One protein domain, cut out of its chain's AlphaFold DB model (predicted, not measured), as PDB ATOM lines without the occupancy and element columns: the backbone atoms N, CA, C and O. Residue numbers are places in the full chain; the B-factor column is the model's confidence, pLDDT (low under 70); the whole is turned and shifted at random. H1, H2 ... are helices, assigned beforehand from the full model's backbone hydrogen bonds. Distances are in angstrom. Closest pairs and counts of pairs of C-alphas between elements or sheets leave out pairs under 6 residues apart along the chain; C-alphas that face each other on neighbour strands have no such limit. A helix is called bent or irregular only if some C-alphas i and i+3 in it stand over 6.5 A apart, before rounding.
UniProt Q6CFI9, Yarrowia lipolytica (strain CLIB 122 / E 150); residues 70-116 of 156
ATOM      1  N   SER A  70     247.395 255.726 184.502       88.00
ATOM      2  CA  SER A  70     246.976 255.087 185.751       88.00
ATOM      3  C   SER A  70     246.208 253.799 185.521       88.00
ATOM      4  O   SER A  70     246.404 252.833 186.257       88.00
ATOM      5  N   ASP A  71     245.352 253.756 184.507       89.25
ATOM      6  CA  ASP A  71     244.452 252.626 184.294       89.25
ATOM      7  C   ASP A  71     245.222 251.432 183.745       89.25
ATOM      8  O   ASP A  71     245.056 250.299 184.209       89.25
ATOM      9  N   LEU A  72     246.176 251.695 182.848       90.06
ATOM     10  CA  LEU A  72     247.108 250.674 182.387       90.06
ATOM     11  C   LEU A  72     248.006 250.176 183.531       90.06
ATOM     12  O   LEU A  72     248.218 248.969 183.671       90.06
ATOM     13  N   ALA A  73     248.498 251.075 184.390       89.25
ATOM     14  CA  ALA A  73     249.311 250.707 185.550       89.25
ATOM     15  C   ALA A  73     248.530 249.851 186.565       89.25
ATOM     16  O   ALA A  73     249.053 248.847 187.065       89.25
ATOM     17  N   LYS A  74     247.267 250.206 186.840       90.94
ATOM     18  CA  LYS A  74     246.348 249.428 187.684       90.94
ATOM     19  C   LYS A  74     246.115 248.042 187.094       90.94
ATOM     20  O   LYS A  74     246.252 247.061 187.820       90.94
ATOM     21  N   LYS A  75     245.861 247.942 185.785       93.06
ATOM     22  CA  LYS A  75     245.682 246.660 185.084       93.06
ATOM     23  C   LYS A  75     246.907 245.752 185.220       93.06
ATOM     24  O   LYS A  75     246.775 244.599 185.622       93.06
ATOM     25  N   ILE A  76     248.108 246.284 184.983       93.00
ATOM     26  CA  ILE A  76     249.365 245.528 185.123       93.00
ATOM     27  C   ILE A  76     249.569 245.055 186.567       93.00
ATOM     28  O   ILE A  76     249.947 243.904 186.801       93.00
ATOM     29  N   ASN A  77     249.328 245.926 187.548       93.12
ATOM     30  CA  ASN A  77     249.449 245.564 188.957       93.12
ATOM     31  C   ASN A  77     248.411 244.512 189.364       93.12
ATOM     32  O   ASN A  77     248.769 243.570 190.067       93.12
ATOM     33  N   ALA A  78     247.174 244.616 188.877       94.88
ATOM     34  CA  ALA A  78     246.128 243.626 189.108       94.88
ATOM     35  C   ALA A  78     246.504 242.253 188.527       94.88
ATOM     36  O   ALA A  78     246.320 241.235 189.190       94.88
ATOM     37  N   ASP A  79     247.112 242.208 187.339       95.56
ATOM     38  CA  ASP A  79     247.599 240.960 186.744       95.56
ATOM     39  C   ASP A  79     248.729 240.311 187.564       95.56
ATOM     40  O   ASP A  79     248.785 239.083 187.697       95.56
ATOM     41  N   ILE A  80     249.643 241.112 188.120       94.12
ATOM     42  CA  ILE A  80     250.721 240.618 188.997       94.12
ATOM     43  C   ILE A  80     250.146 240.139 190.329       94.12
ATOM     44  O   ILE A  80     250.530 239.075 190.819       94.12
ATOM     45  N   GLU A  81     249.201 240.888 190.888       95.56
ATOM     46  CA  GLU A  81     248.527 240.542 192.133       95.56
ATOM     47  C   GLU A  81     247.728 239.246 191.985       95.56
ATOM     48  O   GLU A  81     247.820 238.367 192.840       95.56
ATOM     49  N   ARG A  82     247.035 239.056 190.854       97.12
ATOM     50  CA  ARG A  82     246.371 237.792 190.517       97.12
ATOM     51  C   ARG A  82     247.366 236.632 190.547       97.12
ATOM     52  O   ARG A  82     247.138 235.644 191.234       97.12
ATOM     53  N   LYS A  83     248.514 236.772 189.874       95.81
ATOM     54  CA  LYS A  83     249.572 235.743 189.848       95.81
ATOM     55  C   LYS A  83     250.136 235.429 191.234       95.81
ATOM     56  O   LYS A  83     250.522 234.279 191.466       95.81
ATOM     57  N   ARG A  84     250.209 236.427 192.122       95.06
ATOM     58  CA  ARG A  84     250.606 236.265 193.526       95.06
ATOM     59  C   ARG A  84     249.554 235.482 194.306       95.06
ATOM     60  O   ARG A  84     249.908 234.476 194.907       95.06
ATOM     61  N   LYS A  85     248.286 235.897 194.238       96.62
ATOM     62  CA  LYS A  85     247.160 235.248 194.931       96.62
ATOM     63  C   LYS A  85     246.987 233.784 194.532       96.62
ATOM     64  O   LYS A  85     246.778 232.945 195.393       96.62
ATOM     65  N   THR A  86     247.156 233.460 193.250       97.12
ATOM     66  CA  THR A  86     247.103 232.072 192.759       97.12
ATOM     67  C   THR A  86     248.288 231.210 193.232       97.12
ATOM     68  O   THR A  86     248.257 229.997 193.075       97.12
ATOM     69  N   GLY A  87     249.370 231.791 193.769       94.88
ATOM     70  CA  GLY A  87     250.558 231.030 194.193       94.88
ATOM     71  C   GLY A  87     251.471 230.571 193.046       94.88
ATOM     72  O   GLY A  87     252.366 229.744 193.236       94.88
ATOM     73  N   SER A  88     251.292 231.124 191.840       97.19
ATOM     74  CA  SER A  88     252.089 230.760 190.661       97.19
ATOM     75  C   SER A  88     253.595 230.999 190.869       97.19
ATOM     76  O   SER A  88     254.005 231.905 191.605       97.19
ATOM     77  N   TYR A  89     254.449 230.239 190.167       96.38
ATOM     78  CA  TYR A  89     255.905 230.470 190.168       96.38
ATOM     79  C   TYR A  89     256.244 231.933 189.854       96.38
ATOM     80  O   TYR A  89     257.012 232.571 190.571       96.38
ATOM     81  N   VAL A  90     255.598 232.499 188.834       96.56
ATOM     82  CA  VAL A  90     255.773 233.898 188.431       96.56
ATOM     83  C   VAL A  90     255.449 234.863 189.575       96.56
ATOM     84  O   VAL A  90     256.236 235.771 189.840       96.56
ATOM     85  N   GLY A  91     254.328 234.656 190.272       95.75
ATOM     86  CA  GLY A  91     253.931 235.467 191.424       95.75
ATOM     87  C   GLY A  91     254.988 235.455 192.529       95.75
ATOM     88  O   GLY A  91     255.430 236.517 192.968       95.75
ATOM     89  N   ARG A  92     255.484 234.266 192.899       95.25
ATOM     90  CA  ARG A  92     256.561 234.115 193.897       95.25
ATOM     91  C   ARG A  92     257.835 234.856 193.487       95.25
ATOM     92  O   ARG A  92     258.421 235.571 194.297       95.25
ATOM     93  N   ARG A  93     258.238 234.771 192.215       96.12
ATOM     94  CA  ARG A  93     259.426 235.475 191.695       96.12
ATOM     95  C   ARG A  93     259.269 236.996 191.721       96.12
ATOM     96  O   ARG A  93     260.246 237.685 192.001       96.12
ATOM     97  N   HIS A  94     258.067 237.516 191.474       95.12
ATOM     98  CA  HIS A  94     257.783 238.948 191.598       95.12
ATOM     99  C   HIS A  94     257.887 239.453 193.042       95.12
ATOM    100  O   HIS A  94     258.416 240.543 193.244       95.12
ATOM    101  N   VAL A  95     257.429 238.666 194.021       94.62
ATOM    102  CA  VAL A  95     257.550 238.992 195.454       94.62
ATOM    103  C   VAL A  95     259.011 238.955 195.902       94.62
ATOM    104  O   VAL A  95     259.481 239.880 196.550       94.62
ATOM    105  N   MET A  96     259.758 237.933 195.484       93.44
ATOM    106  CA  MET A  96     261.178 237.769 195.819       93.44
ATOM    107  C   MET A  96     262.114 238.726 195.055       93.44
ATOM    108  O   MET A  96     263.331 238.652 195.214       93.44
ATOM    109  N   GLY A  97     261.592 239.569 194.158       94.06
ATOM    110  CA  GLY A  97     262.411 240.455 193.326       94.06
ATOM    111  C   GLY A  97     263.343 239.711 192.359       94.06
ATOM    112  O   GLY A  97     264.380 240.224 191.949       94.06
ATOM    113  N   MET A  98     263.023 238.477 191.979       94.88
ATOM    114  CA  MET A  98     263.897 237.651 191.146       94.88
ATOM    115  C   MET A  98     263.463 237.633 189.674       94.88
ATOM    116  O   MET A  98     262.300 237.903 189.365       94.88
ATOM    117  N   PRO A  99     264.368 237.303 188.732       96.06
ATOM    118  CA  PRO A  99     264.017 237.140 187.324       96.06
ATOM    119  C   PRO A  99     262.914 236.091 187.132       96.06
ATOM    120  O   PRO A  99     262.945 235.025 187.749       96.06
ATOM    121  N   VAL A 100     261.935 236.410 186.286       95.62
ATOM    122  CA  VAL A 100     260.679 235.653 186.144       95.62
ATOM    123  C   VAL A 100     260.721 234.656 184.982       95.62
ATOM    124  O   VAL A 100     260.078 233.614 185.053       95.62
ATOM    125  N   LYS A 101     261.487 234.939 183.923       94.19
ATOM    126  CA  LYS A 101     261.487 234.170 182.664       94.19
ATOM    127  C   LYS A 101     262.591 233.099 182.637       94.19
ATOM    128  O   LYS A 101     263.269 232.948 181.631       94.19
ATOM    129  N   GLY A 102     262.839 232.433 183.768       91.56
ATOM    130  CA  GLY A 102     263.837 231.353 183.858       91.56
ATOM    131  C   GLY A 102     265.299 231.790 183.697       91.56
ATOM    132  O   GLY A 102     266.158 230.966 183.404       91.56
ATOM    133  N   GLN A 103     265.613 233.077 183.873       94.81
ATOM    134  CA  GLN A 103     266.996 233.541 183.755       94.81
ATOM    135  C   GLN A 103     267.881 233.025 184.905       94.81
ATOM    136  O   GLN A 103     267.433 232.939 186.052       94.81
ATOM    137  N   LYS A 104     269.162 232.754 184.608       94.00
ATOM    138  CA  LYS A 104     270.182 232.377 185.602       94.00
ATOM    139  C   LYS A 104     270.362 233.496 186.636       94.00
ATOM    140  O   LYS A 104     270.529 234.650 186.259       94.00
ATOM    141  N   THR A 105     270.378 233.149 187.924       92.56
ATOM    142  CA  THR A 105     270.474 234.104 189.049       92.56
ATOM    143  C   THR A 105     271.821 234.112 189.770       92.56
ATOM    144  O   THR A 105     272.004 234.915 190.680       92.56
ATOM    145  N   ARG A 106     272.753 233.227 189.386       92.69
ATOM    146  CA  ARG A 106     274.072 233.100 190.028       92.69
ATOM    147  C   ARG A 106     274.958 234.324 189.791       92.69
ATOM    148  O   ARG A 106     275.590 234.799 190.721       92.69
ATOM    149  N   THR A 107     275.002 234.823 188.556       90.75
ATOM    150  CA  THR A 107     275.888 235.931 188.156       90.75
ATOM    151  C   THR A 107     275.138 237.254 188.021       90.75
ATOM    152  O   THR A 107     275.556 238.265 188.574       90.75
ATOM    153  N   ASN A 108     273.997 237.250 187.325       87.56
ATOM    154  CA  ASN A 108     273.244 238.455 186.988       87.56
ATOM    155  C   ASN A 108     271.804 238.404 187.515       87.56
ATOM    156  O   ASN A 108     271.141 237.372 187.504       87.56
ATOM    157  N   GLY A 109     271.307 239.550 187.985       90.00
ATOM    158  CA  GLY A 109     269.965 239.666 188.579       90.00
ATOM    159  C   GLY A 109     269.640 241.023 189.210       90.00
ATOM    160  O   GLY A 109     268.512 241.233 189.651       90.00
ATOM    161  N   LYS A 110     270.598 241.961 189.226       92.75
ATOM    162  CA  LYS A 110     270.477 243.277 189.877       92.75
ATOM    163  C   LYS A 110     269.250 244.070 189.403       92.75
ATOM    164  O   LYS A 110     268.486 244.560 190.228       92.75
ATOM    165  N   ASN A 111     268.998 244.117 188.093       92.06
ATOM    166  CA  ASN A 111     267.844 244.839 187.540       92.06
ATOM    167  C   ASN A 111     266.509 244.230 187.986       92.06
ATOM    168  O   ASN A 111     265.600 244.960 188.374       92.06
ATOM    169  N   ALA A 112     266.397 242.900 187.983       92.81
ATOM    170  CA  ALA A 112     265.199 242.222 188.470       92.81
ATOM    171  C   ALA A 112     264.958 242.539 189.951       92.81
ATOM    172  O   ALA A 112     263.854 242.935 190.298       92.81
ATOM    173  N   ARG A 113     266.006 242.492 190.783       91.62
ATOM    174  CA  ARG A 113     265.919 242.837 192.215       91.62
ATOM    175  C   ARG A 113     265.463 244.271 192.453       91.62
ATOM    176  O   ARG A 113     264.725 244.529 193.393       91.62
ATOM    177  N   ARG A 114     265.849 245.201 191.577       90.81
ATOM    178  CA  ARG A 114     265.445 246.610 191.671       90.81
ATOM    179  C   ARG A 114     264.013 246.873 191.189       90.81
ATOM    180  O   ARG A 114     263.325 247.726 191.748       90.81
ATOM    181  N   PHE A 115     263.571 246.205 190.121       90.88
ATOM    182  CA  PHE A 115     262.336 246.564 189.405       90.88
ATOM    183  C   PHE A 115     261.189 245.552 189.538       90.88
ATOM    184  O   PHE A 115     260.032 245.890 189.258       90.88
ATOM    185  N   ASN A 116     261.461 244.305 189.918       92.56
ATOM    186  CA  ASN A 116     260.430 243.314 190.216       92.56
ATOM    187  C   ASN A 116     260.001 243.522 191.672       92.56
ATOM    188  O   ASN A 116     260.779 243.298 192.587       92.56
TER     189      ASN A 116
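What this domain is: This is residues 70 to 116 of the 156 residues of a protein of Yarrowia lipolytica (strain CLIB 122 / E 150) (UniProt Q6CFI9). One long helix, H1, makes an arm whose first part, residues 70 to 78, sticks out free; after residue 85 a tight link turns into the short helix H2, and the two helices make an uneven V. From H2 a wide loop, residues 96 to 109, swings out away from H1 and folds back to a second short helix, H3, near H2. The printed part has 47 residues with three named helices, in the order H1, H2, H3, and no named strand; its class is all helix. It is elongated, with spans of 35 by 23 by 14 A, and only just loose, close to compact, with a radius of gyration of the C-alphas of 11.5 A.

Where its parts are: H1 is the longest helix, residues 70 to 85, 21.9 A from first to last C-alpha; it begins at C-alpha 70 at (246.976, 255.087, 185.751) and ends at C-alpha 85 at (247.160, 235.248, 194.931). H2 holds residues 89 to 95 and measures 10.2 A. H3 holds residues 110 to 115, measures 8.8 A and ends at C-alpha 115 at (262.336, 246.564, 189.405). Between H2 and H3, C-alpha 107 of the loop is at (275.888, 235.931, 188.156).

How they stand to each other: H1 touches H2 with residues 80 to 85 alone. Their closest C-alphas are those of Arg 84 and Gly 91, 4.0 A apart. The two run opposite ways at a steep tilt of 62 degrees, with their centres 13.1 A apart. H2 and H3 are near each other: no pair of their C-alphas is within 8 A, but 6 pairs are within 10 A. H1 and H3 are apart. In H1, H2 and H3 every O i to N i+4 pair of the backbone is within hydrogen-bond range, and no helix is bent.

The domain as a whole: The two C-alphas farthest apart are those of Asp 71 and Arg 106, at 35.9 A, while the first and last printed C-alphas, of Ser 70 and Asn 116, are 18.4 A apart. Without residues 70 to 78, the remaining 38 residues span 29 by 17 by 12 A, with a radius of gyration of 9.9 A. The link from H1 to H2, with 3 residues, is tight; that from H2 to H3, with 14 residues, is long. The printed part runs from 70 to 116 with no cut. The mean pLDDT of the printed part is 93.5, and no printed residue is under 70.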